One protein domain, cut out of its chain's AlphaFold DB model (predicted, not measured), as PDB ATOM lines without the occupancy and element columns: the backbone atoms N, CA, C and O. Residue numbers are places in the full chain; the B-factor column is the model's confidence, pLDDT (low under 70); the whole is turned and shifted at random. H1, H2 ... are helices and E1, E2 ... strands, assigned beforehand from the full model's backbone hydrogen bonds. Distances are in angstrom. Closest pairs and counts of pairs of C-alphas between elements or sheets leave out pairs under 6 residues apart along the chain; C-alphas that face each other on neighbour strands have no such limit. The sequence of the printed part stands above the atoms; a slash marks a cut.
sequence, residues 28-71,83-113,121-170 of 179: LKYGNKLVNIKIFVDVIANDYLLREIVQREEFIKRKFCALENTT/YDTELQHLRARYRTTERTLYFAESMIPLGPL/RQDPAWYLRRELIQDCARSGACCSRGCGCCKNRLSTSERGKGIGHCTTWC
ATOM      1  N   LEU A  28      18.914  -1.255 -12.717       83.50
ATOM      2  CA  LEU A  28      18.590  -2.644 -12.410       83.50
ATOM      3  C   LEU A  28      17.965  -3.305 -13.645       83.50
ATOM      4  O   LEU A  28      17.000  -2.779 -14.206       83.50
ATOM      5  N   LYS A  29      18.454  -4.483 -14.047       82.56
ATOM      6  CA  LYS A  29      17.778  -5.297 -15.065       82.56
ATOM      7  C   LYS A  29      16.671  -6.135 -14.431       82.56
ATOM      8  O   LYS A  29      16.927  -6.921 -13.526       82.56
ATOM      9  N   TYR A  30      15.457  -6.015 -14.958       79.31
ATOM     10  CA  TYR A  30      14.324  -6.867 -14.606       79.31
ATOM     11  C   TYR A  30      13.672  -7.414 -15.879       79.31
ATOM     12  O   TYR A  30      13.040  -6.681 -16.648       79.31
ATOM     13  N   GLY A  31      13.866  -8.711 -16.132       80.94
ATOM     14  CA  GLY A  31      13.544  -9.320 -17.422       80.94
ATOM     15  C   GLY A  31      14.289  -8.608 -18.555       80.94
ATOM     16  O   GLY A  31      15.516  -8.511 -18.538       80.94
ATOM     17  N   ASN A  32      13.536  -8.055 -19.507       79.38
ATOM     18  CA  ASN A  32      14.077  -7.313 -20.652       79.38
ATOM     19  C   ASN A  32      14.092  -5.786 -20.444       79.38
ATOM     20  O   ASN A  32      14.377  -5.050 -21.385       79.38
ATOM     21  N   LYS A  33      13.760  -5.290 -19.243       79.75
ATOM     22  CA  LYS A  33      13.716  -3.853 -18.932       79.75
ATOM     23  C   LYS A  33      14.903  -3.434 -18.067       79.75
ATOM     24  O   LYS A  33      15.309  -4.173 -17.172       79.75
ATOM     25  N   LEU A  34      15.403  -2.223 -18.304       84.62
ATOM     26  CA  LEU A  34      16.298  -1.508 -17.396       84.62
ATOM     27  C   LEU A  34      15.472  -0.524 -16.568       84.62
ATOM     28  O   LEU A  34      14.639   0.202 -17.109       84.62
ATOM     29  N   VAL A  35      15.682  -0.527 -15.257       86.31
ATOM     30  CA  VAL A  35      14.936   0.292 -14.299       86.31
ATOM     31  C   VAL A  35      15.909   1.109 -13.477       86.31
ATOM     32  O   VAL A  35      16.853   0.562 -12.919       86.31
ATOM     33  N   ASN A  36      15.670   2.411 -13.359       89.88
ATOM     34  CA  ASN A  36      16.515   3.266 -12.539       89.88
ATOM     35  C   ASN A  36      16.376   2.891 -11.051       89.88
ATOM     36  O   ASN A  36      15.291   2.998 -10.478       89.88
ATOM     37  N   ILE A  37      17.478   2.483 -10.418       90.50
ATOM     38  CA  ILE A  37      17.519   2.059  -9.012       90.50
ATOM     39  C   ILE A  37      17.059   3.166  -8.060       90.50
ATOM     40  O   ILE A  37      16.510   2.877  -6.996       90.50
ATOM     41  N   LYS A  38      17.219   4.437  -8.459       91.75
ATOM     42  CA  LYS A  38      16.803   5.598  -7.670       91.75
ATOM     43  C   LYS A  38      15.320   5.536  -7.304       91.75
ATOM     44  O   LYS A  38      14.971   5.923  -6.199       91.75
ATOM     45  N   ILE A  39      14.472   4.990  -8.180       92.25
ATOM     46  CA  ILE A  39      13.032   4.845  -7.921       92.25
ATOM     47  C   ILE A  39      12.804   4.020  -6.648       92.25
ATOM     48  O   ILE A  39      12.088   4.443  -5.746       92.25
ATOM     49  N   PHE A  40      13.469   2.869  -6.528       92.06
ATOM     50  CA  PHE A  40      13.329   1.997  -5.361       92.06
ATOM     51  C   PHE A  40      13.985   2.582  -4.114       92.06
ATOM     52  O   PHE A  40      13.432   2.459  -3.024       92.06
ATOM     53  N   VAL A  41      15.133   3.250  -4.269       93.94
ATOM     54  CA  VAL A  41      15.783   3.971  -3.166       93.94
ATOM     55  C   VAL A  41      14.846   5.040  -2.607       93.94
ATOM     56  O   VAL A  41      14.670   5.111  -1.393       93.94
ATOM     57  N   ASP A  42      14.196   5.821  -3.473       95.88
ATOM     58  CA  ASP A  42      13.245   6.852  -3.063       95.88
ATOM     59  C   ASP A  42      12.028   6.229  -2.355       95.88
ATOM     60  O   ASP A  42      11.625   6.720  -1.301       95.88
ATOM     61  N   VAL A  43      11.469   5.122  -2.863       96.44
ATOM     62  CA  VAL A  43      10.358   4.407  -2.201       96.44
ATOM     63  C   VAL A  43      10.765   3.919  -0.806       96.44
ATOM     64  O   VAL A  43      10.068   4.202   0.169       96.44
ATOM     65  N   ILE A  44      11.904   3.231  -0.684       94.94
ATOM     66  CA  ILE A  44      12.390   2.675   0.589       94.94
ATOM     67  C   ILE A  44      12.701   3.792   1.590       94.94
ATOM     68  O   ILE A  44      12.312   3.701   2.756       94.94
ATOM     69  N   ALA A  45      13.373   4.856   1.146       96.69
ATOM     70  CA  ALA A  45      13.738   5.978   2.000       96.69
ATOM     71  C   ALA A  45      12.498   6.715   2.519       96.69
ATOM     72  O   ALA A  45      12.401   6.978   3.716       96.69
ATOM     73  N   ASN A  46      11.519   7.010   1.657       97.69
ATOM     74  CA  ASN A  46      10.297   7.689   2.091       97.69
ATOM     75  C   ASN A  46       9.422   6.794   2.983       97.69
ATOM     76  O   ASN A  46       8.845   7.290   3.949       97.69
ATOM     77  N   ASP A  47       9.367   5.483   2.727       96.00
ATOM     78  CA  ASP A  47       8.699   4.528   3.619       96.00
ATOM     79  C   ASP A  47       9.347   4.507   5.014       96.00
ATOM     80  O   ASP A  47       8.653   4.598   6.030       96.00
ATOM     81  N   TYR A  48      10.683   4.466   5.077       95.62
ATOM     82  CA  TYR A  48      11.422   4.557   6.336       95.62
ATOM     83  C   TYR A  48      11.172   5.888   7.059       95.62
ATOM     84  O   TYR A  48      10.912   5.893   8.262       95.62
ATOM     85  N   LEU A  49      11.192   7.017   6.343       97.12
ATOM     86  CA  LEU A  49      10.931   8.336   6.927       97.12
ATOM     87  C   LEU A  49       9.511   8.447   7.489       97.12
ATOM     88  O   LEU A  49       9.336   8.985   8.582       97.12
ATOM     89  N   LEU A  50       8.500   7.909   6.797       97.12
ATOM     90  CA  LEU A  50       7.139   7.848   7.336       97.12
ATOM     91  C   LEU A  50       7.095   7.015   8.619       97.12
ATOM     92  O   LEU A  50       6.509   7.465   9.604       97.12
ATOM     93  N   ARG A  51       7.756   5.849   8.649       95.00
ATOM     94  CA  ARG A  51       7.880   5.039   9.874       95.00
ATOM     95  C   ARG A  51       8.539   5.826  11.001       95.00
ATOM     96  O   ARG A  51       8.047   5.805  12.124       95.00
ATOM     97  N   GLU A  52       9.619   6.546  10.721       95.00
ATOM     98  CA  GLU A  52      10.302   7.372  11.716       95.00
ATOM     99  C   GLU A  52       9.386   8.460  12.289       95.00
ATOM    100  O   GLU A  52       9.312   8.617  13.508       95.00
ATOM    101  N   ILE A  53       8.651   9.167  11.426       96.00
ATOM    102  CA  ILE A  53       7.727  10.230  11.835       96.00
ATOM    103  C   ILE A  53       6.620   9.667  12.730       96.00
ATOM    104  O   ILE A  53       6.410  10.196  13.820       96.00
ATOM    105  N   VAL A  54       5.965   8.575  12.326       94.31
ATOM    106  CA  VAL A  54       4.892   7.938  13.115       94.31
ATOM    107  C   VAL A  54       5.398   7.493  14.484       94.31
ATOM    108  O   VAL A  54       4.765   7.746  15.507       94.31
ATOM    109  N   GLN A  55       6.572   6.867  14.524       92.38
ATOM    110  CA  GLN A  55       7.149   6.370  15.771       92.38
ATOM    111  C   GLN A  55       7.588   7.499  16.705       92.38
ATOM    112  O   GLN A  55       7.473   7.371  17.923       92.38
ATOM    113  N   ARG A  56       8.047   8.625  16.149       93.25
ATOM    114  CA  ARG A  56       8.354   9.829  16.924       93.25
ATOM    115  C   ARG A  56       7.095  10.507  17.458       93.25
ATOM    116  O   ARG A  56       7.094  10.914  18.616       93.25
ATOM    117  N   GLU A  57       6.030  10.602  16.658       92.69
ATOM    118  CA  GLU A  57       4.731  11.117  17.117       92.69
ATOM    119  C   GLU A  57       4.226  10.312  18.322       92.69
ATOM    120  O   GLU A  57       3.826  10.889  19.331       92.69
ATOM    121  N   GLU A  58       4.310   8.982  18.267       89.75
ATOM    122  CA  GLU A  58       3.938   8.113  19.388       89.75
ATOM    123  C   GLU A  58       4.844   8.275  20.605       89.75
ATOM    124  O   GLU A  58       4.350   8.284  21.733       89.75
ATOM    125  N   PHE A  59       6.154   8.419  20.392       89.19
ATOM    126  CA  PHE A  59       7.097   8.710  21.467       89.19
ATOM    127  C   PHE A  59       6.729   9.994  22.209       89.19
ATOM    128  O   PHE A  59       6.638   9.985  23.437       89.19
ATOM    129  N   ILE A  60       6.458  11.072  21.473       89.06
ATOM    130  CA  ILE A  60       6.068  12.362  22.048       89.06
ATOM    131  C   ILE A  60       4.737  12.241  22.788       89.06
ATOM    132  O   ILE A  60       4.669  12.620  23.954       89.06
ATOM    133  N   LYS A  61       3.708  11.661  22.154       86.81
ATOM    134  CA  LYS A  61       2.385  11.470  22.769       86.81
ATOM    135  C   LYS A  61       2.479  10.680  24.078       86.81
ATOM    136  O   LYS A  61       1.933  11.107  25.089       86.81
ATOM    137  N   ARG A  62       3.214   9.562  24.099       84.81
ATOM    138  CA  ARG A  62       3.384   8.750  25.319       84.81
ATOM    139  C   ARG A  62       4.167   9.480  26.402       84.81
ATOM    140  O   ARG A  62       3.790   9.404  27.567       84.81
ATOM    141  N   LYS A  63       5.240  10.187  26.032       83.31
ATOM    142  CA  LYS A  63       6.022  10.991  26.980       83.31
ATOM    143  C   LYS A  63       5.168  12.102  27.593       83.31
ATOM    144  O   LYS A  63       5.275  12.348  28.788       83.31
ATOM    145  N   PHE A  64       4.316  12.733  26.791       79.38
ATOM    146  CA  PHE A  64       3.388  13.760  27.244       79.38
ATOM    147  C   PHE A  64       2.349  13.197  28.225       79.38
ATOM    148  O   PHE A  64       2.267  13.688  29.344       79.38
ATOM    149  N   CYS A  65       1.660  12.101  27.880       77.62
ATOM    150  CA  CYS A  65       0.719  11.451  28.801       77.62
ATOM    151  C   CYS A  65       1.389  11.004  30.112       77.62
ATOM    152  O   CYS A  65       0.794  11.113  31.179       77.62
ATOM    153  N   ALA A  66       2.630  10.503  30.054       78.25
ATOM    154  CA  ALA A  66       3.380  10.143  31.257       78.25
ATOM    155  C   ALA A  66       3.664  11.369  32.141       78.25
ATOM    156  O   ALA A  66       3.492  11.287  33.353       78.25
ATOM    157  N   LEU A  67       4.045  12.502  31.536       75.56
ATOM    158  CA  LEU A  67       4.282  13.755  32.251       75.56
ATOM    159  C   LEU A  67       2.999  14.292  32.896       75.56
ATOM    160  O   LEU A  67       3.030  14.565  34.090       75.56
ATOM    161  N   GLU A  68       1.879  14.358  32.168       71.12
ATOM    162  CA  GLU A  68       0.580  14.795  32.716       71.12
ATOM    163  C   GLU A  68       0.129  13.944  33.910       71.12
ATOM    164  O   GLU A  68      -0.317  14.471  34.931       71.12
ATOM    165  N   ASN A  69       0.298  12.622  33.821       66.69
ATOM    166  CA  ASN A  69      -0.035  11.715  34.920       66.69
ATOM    167  C   ASN A  69       0.855  11.934  36.158       66.69
ATOM    168  O   ASN A  69       0.406  11.675  37.272       66.69
ATOM    169  N   THR A  70       2.088  12.425  35.985       66.69
ATOM    170  CA  THR A  70       3.001  12.752  37.096       66.69
ATOM    171  C   THR A  70       2.827  14.172  37.650       66.69
ATOM    172  O   THR A  70       2.992  14.368  38.851       66.69
ATOM    173  N   THR A  71       2.466  15.165  36.824       60.22
ATOM    174  CA  THR A  71       2.325  16.580  37.231       60.22
ATOM    175  C   THR A  71       0.976  16.924  37.849       60.22
ATOM    176  O   THR A  71       0.881  17.951  38.520       60.22
ATOM    177  N   TYR A  83       5.854  20.656  22.751       77.62
ATOM    178  CA  TYR A  83       5.383  19.381  22.198       77.62
ATOM    179  C   TYR A  83       4.347  19.589  21.091       77.62
ATOM    180  O   TYR A  83       4.403  18.904  20.069       77.62
ATOM    181  N   ASP A  84       3.467  20.583  21.239       82.88
ATOM    182  CA  ASP A  84       2.523  20.965  20.186       82.88
ATOM    183  C   ASP A  84       3.245  21.446  18.927       82.88
ATOM    184  O   ASP A  84       2.916  21.022  17.815       82.88
ATOM    185  N   THR A  85       4.281  22.270  19.096       87.25
ATOM    186  CA  THR A  85       5.116  22.745  17.983       87.25
ATOM    187  C   THR A  85       5.793  21.573  17.264       87.25
ATOM    188  O   THR A  85       5.769  21.487  16.032       87.25
ATOM    189  N   GLU A  86       6.360  20.625  18.015       90.50
ATOM    190  CA  GLU A  86       7.015  19.447  17.442       90.50
ATOM    191  C   GLU A  86       6.022  18.536  16.705       90.50
ATOM    192  O   GLU A  86       6.298  18.105  15.583       90.50
ATOM    193  N   LEU A  87       4.837  18.293  17.273       91.94
ATOM    194  CA  LEU A  87       3.776  17.516  16.626       91.94
ATOM    195  C   LEU A  87       3.251  18.201  15.357       91.94
ATOM    196  O   LEU A  87       2.998  17.525  14.359       91.94
ATOM    197  N   GLN A  88       3.114  19.530  15.345       92.88
ATOM    198  CA  GLN A  88       2.753  20.277  14.136       92.88
ATOM    199  C   GLN A  88       3.816  20.127  13.043       92.88
ATOM    200  O   GLN A  88       3.482  19.848  11.887       92.88
ATOM    201  N   HIS A  89       5.095  20.231  13.408       94.44
ATOM    202  CA  HIS A  89       6.198  20.019  12.479       94.44
ATOM    203  C   HIS A  89       6.224  18.580  11.936       94.44
ATOM    204  O   HIS A  89       6.406  18.377  10.733       94.44
ATOM    205  N   LEU A  90       5.973  17.574  12.779       95.56
ATOM    206  CA  LEU A  90       5.878  16.176  12.346       95.56
ATOM    207  C   LEU A  90       4.692  15.935  11.414       95.56
ATOM    208  O   LEU A  90       4.866  15.279  10.390       95.56
ATOM    209  N   ARG A  91       3.532  16.547  11.673       95.56
ATOM    210  CA  ARG A  91       2.372  16.498  10.766       95.56
ATOM    211  C   ARG A  91       2.685  17.109   9.400       95.56
ATOM    212  O   ARG A  91       2.290  16.548   8.378       95.56
ATOM    213  N   ALA A  92       3.381  18.245   9.368       96.44
ATOM    214  CA  ALA A  92       3.799  18.877   8.119       96.44
ATOM    215  C   ALA A  92       4.788  17.985   7.352       96.44
ATOM    216  O   ALA A  92       4.582  17.717   6.166       96.44
ATOM    217  N   ARG A  93       5.804  17.451   8.044       97.56
ATOM    218  CA  ARG A  93       6.763  16.496   7.470       97.56
ATOM    219  C   ARG A  93       6.076  15.243   6.940       97.56
ATOM    220  O   ARG A  93       6.359  14.859   5.814       97.56
ATOM    221  N   TYR A  94       5.141  14.664   7.694       97.75
ATOM    222  CA  TYR A  94       4.373  13.487   7.286       97.75
ATOM    223  C   TYR A  94       3.695  13.722   5.934       97.75
ATOM    224  O   TYR A  94       3.881  12.936   5.011       97.75
ATOM    225  N   ARG A  95       2.968  14.838   5.786       97.38
ATOM    226  CA  ARG A  95       2.266  15.183   4.537       97.38
ATOM    227  C   ARG A  95       3.227  15.337   3.360       97.38
ATOM    228  O   ARG A  95       2.928  14.875   2.262       97.38
ATOM    229  N   THR A  96       4.368  15.988   3.574       97.88
ATOM    230  CA  THR A  96       5.387  16.145   2.529       97.88
ATOM    231  C   THR A  96       5.974  14.793   2.133       97.88
ATOM    232  O   THR A  96       5.995  14.472   0.949       97.88
ATOM    233  N   THR A  97       6.376  13.965   3.100       98.19
ATOM    234  CA  THR A  97       6.943  12.634   2.840       98.19
ATOM    235  C   THR A  97       5.927  11.692   2.192       98.19
ATOM    236  O   THR A  97       6.286  10.928   1.304       98.19
ATOM    237  N   GLU A  98       4.648  11.769   2.558       97.38
ATOM    238  CA  GLU A  98       3.578  10.983   1.932       97.38
ATOM    239  C   GLU A  98       3.401  11.336   0.451       97.38
ATOM    240  O   GLU A  98       3.270  10.437  -0.385       97.38
ATOM    241  N   ARG A  99       3.473  12.629   0.107       97.56
ATOM    242  CA  ARG A  99       3.472  13.090  -1.289       97.56
ATOM    243  C   ARG A  99       4.713  12.615  -2.036       97.56
ATOM    244  O   ARG A  99       4.590  12.121  -3.150       97.56
ATOM    245  N   THR A 100       5.898  12.733  -1.439       97.75
ATOM    246  CA  THR A 100       7.142  12.262  -2.064       97.75
ATOM    247  C   THR A 100       7.125  10.750  -2.280       97.75
ATOM    248  O   THR A 100       7.535  10.296  -3.345       97.75
ATOM    249  N   LEU A 101       6.590   9.977  -1.329       97.44
ATOM    250  CA  LEU A 101       6.381   8.541  -1.504       97.44
ATOM    251  C   LEU A 101       5.435   8.268  -2.674       97.44
ATOM    252  O   LEU A 101       5.779   7.471  -3.532       97.44
ATOM    253  N   TYR A 102       4.296   8.962  -2.749       96.81
ATOM    254  CA  TYR A 102       3.358   8.807  -3.865       96.81
ATOM    255  C   TYR A 102       4.024   9.077  -5.224       96.81
ATOM    256  O   TYR A 102       3.840   8.308  -6.164       96.81
ATOM    257  N   PHE A 103       4.841  10.130  -5.327       97.06
ATOM    258  CA  PHE A 103       5.610  10.401  -6.544       97.06
ATOM    259  C   PHE A 103       6.647   9.312  -6.835       97.06
ATOM    260  O   PHE A 103       6.818   8.936  -7.986       97.06
ATOM    261  N   ALA A 104       7.337   8.777  -5.829       95.88
ATOM    262  CA  ALA A 104       8.281   7.680  -6.042       95.88
ATOM    263  C   ALA A 104       7.566   6.392  -6.495       95.88
ATOM    264  O   ALA A 104       8.039   5.706  -7.401       95.88
ATOM    265  N   GLU A 105       6.402   6.095  -5.911       95.81
ATOM    266  CA  GLU A 105       5.542   4.964  -6.271       95.81
ATOM    267  C   GLU A 105       5.032   5.079  -7.715       95.81
ATOM    268  O   GLU A 105       5.067   4.097  -8.455       95.81
ATOM    269  N   SER A 106       4.628   6.275  -8.159       95.75
ATOM    270  CA  SER A 106       4.145   6.488  -9.532       95.75
ATOM    271  C   SER A 106       5.238   6.356 -10.597       95.75
ATOM    272  O   SER A 106       4.928   6.137 -11.768       95.75
ATOM    273  N   MET A 107       6.510   6.444 -10.200       94.94
ATOM    274  CA  MET A 107       7.654   6.236 -11.087       94.94
ATOM    275  C   MET A 107       8.026   4.756 -11.250       94.94
ATOM    276  O   MET A 107       8.869   4.437 -12.092       94.94
ATOM    277  N   ILE A 108       7.418   3.838 -10.485       92.94
ATOM    278  CA  ILE A 108       7.632   2.399 -10.666       92.94
ATOM    279  C   ILE A 108       7.146   2.001 -12.071       92.94
ATOM    280  O   ILE A 108       5.984   2.239 -12.410       92.94
ATOM    281  N   PRO A 109       7.994   1.370 -12.910       91.56
ATOM    282  CA  PRO A 109       7.613   1.052 -14.280       91.56
ATOM    283  C   PRO A 109       6.387   0.142 -14.362       91.56
ATOM    284  O   PRO A 109       6.351  -0.929 -13.744       91.56
ATOM    285  N   LEU A 110       5.435   0.524 -15.221       90.94
ATOM    286  CA  LEU A 110       4.239  -0.272 -15.492       90.94
ATOM    287  C   LEU A 110       4.609  -1.703 -15.922       90.94
ATOM    288  O   LEU A 110       5.542  -1.940 -16.712       90.94
ATOM    289  N   GLY A 111       3.836  -2.671 -15.431       89.50
ATOM    290  CA  GLY A 111       3.987  -4.086 -15.761       89.50
ATOM    291  C   GLY A 111       4.204  -4.969 -14.529       89.50
ATOM    292  O   GLY A 111       3.631  -4.694 -13.478       89.50
ATOM    293  N   PRO A 112       4.992  -6.057 -14.641       89.88
ATOM    294  CA  PRO A 112       5.113  -7.030 -13.556       89.88
ATOM    295  C   PRO A 112       5.696  -6.459 -12.257       89.88
ATOM    296  O   PRO A 112       5.270  -6.874 -11.183       89.88
ATOM    297  N   LEU A 113       6.618  -5.491 -12.342       89.50
ATOM    298  CA  LEU A 113       7.195  -4.829 -11.165       89.50
ATOM    299  C   LEU A 113       6.143  -4.058 -10.373       89.50
ATOM    300  O   LEU A 113       5.980  -4.317  -9.185       89.50
ATOM    301  N   ARG A 121       1.724  -4.372  -1.361       93.44
ATOM    302  CA  ARG A 121       1.196  -3.257  -0.561       93.44
ATOM    303  C   ARG A 121      -0.296  -3.363  -0.245       93.44
ATOM    304  O   ARG A 121      -0.745  -2.686   0.675       93.44
ATOM    305  N   GLN A 122      -1.051  -4.187  -0.973       93.62
ATOM    306  CA  GLN A 122      -2.459  -4.481  -0.679       93.62
ATOM    307  C   GLN A 122      -2.638  -5.211   0.654       93.62
ATOM    308  O   GLN A 122      -3.669  -5.042   1.301       93.62
ATOM    309  N   ASP A 123      -1.649  -6.003   1.075       92.88
ATOM    310  CA  ASP A 123      -1.655  -6.631   2.391       92.88
ATOM    311  C   ASP A 123      -1.333  -5.579   3.474       92.88
ATOM    312  O   ASP A 123      -0.199  -5.098   3.540       92.88
ATOM    313  N   PRO A 124      -2.267  -5.222   4.377       89.75
ATOM    314  CA  PRO A 124      -1.981  -4.282   5.462       89.75
ATOM    315  C   PRO A 124      -0.909  -4.804   6.435       89.75
ATOM    316  O   PRO A 124      -0.318  -4.015   7.175       89.75
ATOM    317  N   ALA A 125      -0.629  -6.110   6.428       92.38
ATOM    318  CA  ALA A 125       0.422  -6.767   7.190       92.38
ATOM    319  C   ALA A 125       1.702  -7.025   6.370       92.38
ATOM    320  O   ALA A 125       2.579  -7.747   6.850       92.38
ATOM    321  N   TRP A 126       1.882  -6.394   5.198       93.69
ATOM    322  CA  TRP A 126       3.067  -6.560   4.333       93.69
ATOM    323  C   TRP A 126       4.400  -6.416   5.083       93.69
ATOM    324  O   TRP A 126       5.402  -7.051   4.747       93.69
ATOM    325  N   TYR A 127       4.416  -5.572   6.117       92.62
ATOM    326  CA  TYR A 127       5.594  -5.282   6.922       92.62
ATOM    327  C   TYR A 127       5.965  -6.424   7.882       92.62
ATOM    328  O   TYR A 127       7.067  -6.411   8.413       92.62
ATOM    329  N   LEU A 128       5.079  -7.403   8.100       94.06
ATOM    330  CA  LEU A 128       5.297  -8.600   8.926       94.06
ATOM    331  C   LEU A 128       5.824  -9.794   8.128       94.06
ATOM    332  O   LEU A 128       5.890 -10.914   8.637       94.06
ATOM    333  N   ARG A 129       6.221  -9.581   6.877       94.31
ATOM    334  CA  ARG A 129       6.907 -10.611   6.107       94.31
ATOM    335  C   ARG A 129       8.199 -11.053   6.795       94.31
ATOM    336  O   ARG A 129       8.895 -10.260   7.435       94.31
ATOM    337  N   ARG A 130       8.523 -12.340   6.650       94.69
ATOM    338  CA  ARG A 130       9.646 -13.002   7.333       94.69
ATOM    339  C   ARG A 130      10.960 -12.241   7.157       94.69
ATOM    340  O   ARG A 130      11.719 -12.124   8.113       94.69
ATOM    341  N   GLU A 131      11.210 -11.729   5.962       93.69
ATOM    342  CA  GLU A 131      12.427 -11.015   5.585       93.69
ATOM    343  C   GLU A 131      12.595  -9.722   6.399       93.69
ATOM    344  O   GLU A 131      13.675  -9.453   6.919       93.69
ATOM    345  N   LEU A 132      11.509  -8.968   6.595       92.50
ATOM    346  CA  LEU A 132      11.510  -7.712   7.351       92.50
ATOM    347  C   LEU A 132      11.589  -7.954   8.864       92.50
ATOM    348  O   LEU A 132      12.290  -7.234   9.579       92.50
ATOM    349  N   ILE A 133      10.943  -9.022   9.349       93.19
ATOM    350  CA  ILE A 133      11.082  -9.468  10.741       93.19
ATOM    351  C   ILE A 133      12.535  -9.850  11.029       93.19
ATOM    352  O   ILE A 133      13.085  -9.461  12.062       93.19
ATOM    353  N   GLN A 134      13.159 -10.615  10.131       92.75
ATOM    354  CA  GLN A 134      14.546 -11.047  10.277       92.75
ATOM    355  C   GLN A 134      15.516  -9.868  10.236       92.75
ATOM    356  O   GLN A 134      16.439  -9.844  11.042       92.75
ATOM    357  N   ASP A 135      15.296  -8.884   9.367       91.12
ATOM    358  CA  ASP A 135      16.106  -7.663   9.313       91.12
ATOM    359  C   ASP A 135      16.028  -6.859  10.628       91.12
ATOM    360  O   ASP A 135      17.045  -6.523  11.245       91.12
ATOM    361  N   CYS A 136      14.815  -6.669  11.156       90.19
ATOM    362  CA  CYS A 136      14.607  -6.037  12.460       90.19
ATOM    363  C   CYS A 136      15.228  -6.848  13.617       90.19
ATOM    364  O   CYS A 136      15.714  -6.283  14.595       90.19
ATOM    365  N   ALA A 137      15.230  -8.180  13.540       90.81
ATOM    366  CA  ALA A 137      15.859  -9.018  14.560       90.81
ATOM    367  C   ALA A 137      17.396  -8.977  14.479       90.81
ATOM    368  O   ALA A 137      18.057  -8.834  15.506       90.81
ATOM    369  N   ARG A 138      17.969  -9.054  13.271       89.38
ATOM    370  CA  ARG A 138      19.423  -9.034  13.026       89.38
ATOM    371  C   ARG A 138      20.069  -7.708  13.410       89.38
ATOM    372  O   ARG A 138      21.208  -7.703  13.859       89.38
ATOM    373  N   SER A 139      19.334  -6.606  13.297       84.44
ATOM    374  CA  SER A 139      19.773  -5.290  13.777       84.44
ATOM    375  C   SER A 139      19.746  -5.142  15.309       84.44
ATOM    376  O   SER A 139      20.044  -4.064  15.819       84.44
ATOM    377  N   GLY A 140      19.377  -6.183  16.071       82.81
ATOM    378  CA  GLY A 140      19.261  -6.115  17.535       82.81
ATOM    379  C   GLY A 140      18.079  -5.265  18.017       82.81
ATOM    380  O   GLY A 140      17.985  -4.906  19.199       82.81
ATOM    381  N   ALA A 141      17.160  -4.931  17.107       83.69
ATOM    382  CA  ALA A 141      15.997  -4.117  17.400       83.69
ATOM    383  C   ALA A 141      14.865  -4.963  18.007       83.69
ATOM    384  O   ALA A 141      15.024  -6.101  18.451       83.69
ATOM    385  N   CYS A 142      13.682  -4.373  18.061       88.25
ATOM    386  CA  CYS A 142      12.526  -4.831  18.817       88.25
ATOM    387  C   CYS A 142      12.063  -6.274  18.548       88.25
ATOM    388  O   CYS A 142      11.572  -6.936  19.465       88.25
ATOM    389  N   CYS A 143      12.252  -6.786  17.329       89.62
ATOM    390  CA  CYS A 143      11.922  -8.173  16.993       89.62
ATOM    391  C   CYS A 143      12.826  -9.199  17.685       89.62
ATOM    392  O   CYS A 143      12.340 -10.275  18.016       89.62
ATOM    393  N   SER A 144      14.087  -8.861  17.972       87.19
ATOM    394  CA  SER A 144      14.981  -9.731  18.758       87.19
ATOM    395  C   SER A 144      14.594  -9.785  20.241       87.19
ATOM    396  O   SER A 144      14.821 -10.788  20.908       87.19
ATOM    397  N   ARG A 145      13.965  -8.717  20.751       85.44
ATOM    398  CA  ARG A 145      13.593  -8.551  22.167       85.44
ATOM    399  C   ARG A 145      12.215  -9.104  22.517       85.44
ATOM    400  O   ARG A 145      11.860  -9.141  23.688       85.44
ATOM    401  N   GLY A 146      11.401  -9.440  21.518       84.25
ATOM    402  CA  GLY A 146      10.034  -9.906  21.745       84.25
ATOM    403  C   GLY A 146       9.069  -8.839  22.287       84.25
ATOM    404  O   GLY A 146       8.065  -9.207  22.883       84.25
ATOM    405  N   CYS A 147       9.304  -7.535  22.054       84.44
ATOM    406  CA  CYS A 147       8.453  -6.440  22.580       84.44
ATOM    407  C   CYS A 147       6.967  -6.509  22.156       84.44
ATOM    408  O   CYS A 147       6.148  -5.757  22.672       84.44
ATOM    409  N   GLY A 148       6.629  -7.263  21.100       87.25
ATOM    410  CA  GLY A 148       5.305  -7.258  20.453       87.25
ATOM    411  C   GLY A 148       4.962  -5.987  19.653       87.25
ATOM    412  O   GLY A 148       4.123  -6.030  18.759       87.25
ATOM    413  N   CYS A 149       5.662  -4.880  19.890       88.62
ATOM    414  CA  CYS A 149       5.433  -3.568  19.293       88.62
ATOM    415  C   CYS A 149       5.395  -3.550  17.754       88.62
ATOM    416  O   CYS A 149       4.558  -2.856  17.186       88.62
ATOM    417  N   CYS A 150       6.226  -4.344  17.068       90.50
ATOM    418  CA  CYS A 150       6.138  -4.463  15.609       90.50
ATOM    419  C   CYS A 150       4.831  -5.141  15.174       90.50
ATOM    420  O   CYS A 150       4.174  -4.628  14.288       90.50
ATOM    421  N   LYS A 151       4.396  -6.231  15.819       90.38
ATOM    422  CA  LYS A 151       3.162  -6.959  15.451       90.38
ATOM    423  C   LYS A 151       1.893  -6.132  15.666       90.38
ATOM    424  O   LYS A 151       0.942  -6.255  14.906       90.38
ATOM    425  N   ASN A 152       1.904  -5.270  16.679       89.19
ATOM    426  CA  ASN A 152       0.744  -4.469  17.067       89.19
ATOM    427  C   ASN A 152       0.654  -3.131  16.312       89.19
ATOM    428  O   ASN A 152      -0.259  -2.351  16.551       89.19
ATOM    429  N   ARG A 153       1.580  -2.847  15.386       88.12
ATOM    430  CA  ARG A 153       1.650  -1.567  14.666       88.12
ATOM    431  C   ARG A 153       0.361  -1.197  13.945       88.12
ATOM    432  O   ARG A 153      -0.026  -0.034  13.978       88.12
ATOM    433  N   LEU A 154      -0.274  -2.177  13.306       87.19
ATOM    434  CA  LEU A 154      -1.507  -1.964  12.552       87.19
ATOM    435  C   LEU A 154      -2.668  -1.528  13.457       87.19
ATOM    436  O   LEU A 154      -3.469  -0.701  13.047       87.19
ATOM    437  N   SER A 155      -2.745  -2.051  14.684       85.38
ATOM    438  CA  SER A 155      -3.815  -1.704  15.623       85.38
ATOM    439  C   SER A 155      -3.526  -0.444  16.438       85.38
ATOM    440  O   SER A 155      -4.459   0.174  16.939       85.38
ATOM    441  N   THR A 156      -2.257  -0.047  16.587       82.88
ATOM    442  CA  THR A 156      -1.878   1.112  17.412       82.88
ATOM    443  C   THR A 156      -1.661   2.403  16.628       82.88
ATOM    444  O   THR A 156      -1.569   3.461  17.244       82.88
ATOM    445  N   SER A 157      -1.508   2.340  15.303       84.12
ATOM    446  CA  SER A 157      -1.244   3.533  14.496       84.12
ATOM    447  C   SER A 157      -2.534   4.227  14.064       84.12
ATOM    448  O   SER A 157      -3.437   3.604  13.519       84.12
ATOM    449  N   GLU A 158      -2.582   5.549  14.226       85.94
ATOM    450  CA  GLU A 158      -3.638   6.410  13.668       85.94
ATOM    451  C   GLU A 158      -3.384   6.776  12.189       85.94
ATOM    452  O   GLU A 158      -4.166   7.506  11.578       85.94
ATOM    453  N   ARG A 159      -2.251   6.351  11.610       89.44
ATOM    454  CA  ARG A 159      -1.835   6.717  10.251       89.44
ATOM    455  C   ARG A 159      -2.050   5.563   9.280       89.44
ATOM    456  O   ARG A 159      -1.785   4.413   9.606       89.44
ATOM    457  N   GLY A 160      -2.460   5.893   8.053       86.25
ATOM    458  CA  GLY A 160      -2.592   4.916   6.965       86.25
ATOM    459  C   GLY A 160      -1.255   4.497   6.337       86.25
ATOM    460  O   GLY A 160      -1.161   3.411   5.773       86.25
ATOM    461  N   LYS A 161      -0.207   5.328   6.447       92.06
ATOM    462  CA  LYS A 161       1.168   5.010   6.025       92.06
ATOM    463  C   LYS A 161       2.144   5.136   7.201       92.06
ATOM    464  O   LYS A 161       1.803   5.652   8.261       92.06
ATOM    465  N   GLY A 162       3.377   4.658   7.015       92.25
ATOM    466  CA  GLY A 162       4.389   4.623   8.081       92.25
ATOM    467  C   GLY A 162       4.201   3.470   9.073       92.25
ATOM    468  O   GLY A 162       4.774   3.481  10.162       92.25
ATOM    469  N   ILE A 163       3.415   2.459   8.697       92.50
ATOM    470  CA  ILE A 163       3.261   1.213   9.446       92.50
ATOM    471  C   ILE A 163       4.426   0.287   9.082       92.50
ATOM    472  O   ILE A 163       4.646  -0.019   7.913       92.50
ATOM    473  N   GLY A 164       5.184  -0.158  10.084       92.44
ATOM    474  CA  GLY A 164       6.217  -1.172   9.903       92.44
ATOM    475  C   GLY A 164       7.129  -1.345  11.109       92.44
ATOM    476  O   GLY A 164       6.813  -0.904  12.216       92.44
ATOM    477  N   HIS A 165       8.268  -2.003  10.891       93.31
ATOM    478  CA  HIS A 165       9.234  -2.303  11.948       93.31
ATOM    479  C   HIS A 165       9.837  -1.055  12.606       93.31
ATOM    480  O   HIS A 165       9.824   0.051  12.058       93.31
ATOM    481  N   CYS A 166      10.358  -1.260  13.812       89.38
ATOM    482  CA  CYS A 166      10.900  -0.209  14.657       89.38
ATOM    483  C   CYS A 166      12.100   0.509  14.026       89.38
ATOM    484  O   CYS A 166      13.013  -0.118  13.501       89.38
ATOM    485  N   THR A 167      12.076   1.833  14.129       89.44
ATOM    486  CA  THR A 167      13.197   2.749  13.943       89.44
ATOM    487  C   THR A 167      13.772   3.106  15.318       89.44
ATOM    488  O   THR A 167      13.329   2.597  16.356       89.44
ATOM    489  N   THR A 168      14.739   4.022  15.351       83.62
ATOM    490  CA  THR A 168      15.371   4.509  16.585       83.62
ATOM    491  C   THR A 168      14.366   5.027  17.626       83.62
ATOM    492  O   THR A 168      14.578   4.848  18.824       83.62
ATOM    493  N   TRP A 169      13.232   5.607  17.212       84.56
ATOM    494  CA  TRP A 169      12.236   6.154  18.150       84.56
ATOM    495  C   TRP A 169      11.493   5.081  18.946       84.56
ATOM    496  O   TRP A 169      11.153   5.293  20.108       84.56
ATOM    497  N   CYS A 170      11.291   3.903  18.358       81.56
ATOM    498  CA  CYS A 170      10.693   2.770  19.060       81.56
ATOM    499  C   CYS A 170      11.645   2.182  20.122       81.56
ATOM    500  O   CYS A 170      11.193   1.741  21.176       81.56
TER     501      CYS A 170
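AT A GLANCE: This is residues 28 to 71, 83 to 113 and 121 to 170 of the 179 residues of an uncharacterized protein of Penicillium italicum (UniProt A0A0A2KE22). Two long helices, H1 and H2, lie side by side and run opposite ways, with a small strand hairpin, E1 and E2, at the first end of H1. On the side of H1 away from H2 is a small, loosely built cluster of the short helices H3, H4 and H5, and between H1 and the H3-H4 corner runs residues 157 to 170, a stretch with no named element, which packs on H1 with Lys 161 and Gly 162. Residues 65 to 71 of H1 stick out at the far end. The printed part has 125 residues, with two strands and then five helices in the order E1 E2 H1 H2 H3 H4 H5; E1 and E2 make one antiparallel sheet, and the class is mostly helix. The whole is only just loose, close to compact, with a radius of gyration of the C-alphas of 16.7 A, and elongated, spanning 63 by 32 by 22 A.

IN THESE COORDINATES: Find C-alpha 28 at (18.590, -2.644, -12.410), where E1, residues 28 to 30, begins; E2 is residues 33 to 36. From C-alpha 37 at (17.519, 2.059, -9.012), H1, residues 37 to 71, runs 50.8 A to C-alpha 71 at (2.325, 16.580, 37.231). H2, residues 83 to 106, is 34.3 A long. H3 is residues 130 to 138, 12.0 A long. H4 is residues 142 to 145, and H5 is residues 153 to 156, ending at C-alpha 156 at (-1.878, 1.112, 17.412).

HOW THE PARTS SIT: Look first at the hairpin of E1 and E2, antiparallel at 147 degrees: N 28 and O 35 are 2.8 A apart and N 30 and O 33 are 2.9 A apart, both within hydrogen-bond range. A tight link with no residue between joins E2 to H1. Next, find H1 and H2, which touch, with the C-alphas of Asn 46 and Leu 101 closest at 5.4 A. They stand at a shallow tilt of 20 degrees and run opposite ways. H3 and H4 touch only at the corner by their tight link, the C-alphas of Ala 137 and Ser 144 coming closest at 4.3 A. H1 is apart from H3, H4 and H5, and H5 touches no helix. Every O i to N i+4 pair is within hydrogen-bond range in H1, H2 and H3; H4 and H5 are too short for such a pair.

THE WHOLE: The two C-alphas farthest apart are those of Asn 32 and Thr 71, at 63.7 A. Residues 72 to 82 are not printed, and C-alphas 71 and 83 are 15.6 A apart across that cut; residues 114 to 120 are not printed either, with 12.3 A between C-alphas 113 and 121. Of the links that are printed whole, none is long. The mean pLDDT of the printed part is 89.6, and the model's confidence is low, under 70, at residues 69 to 71.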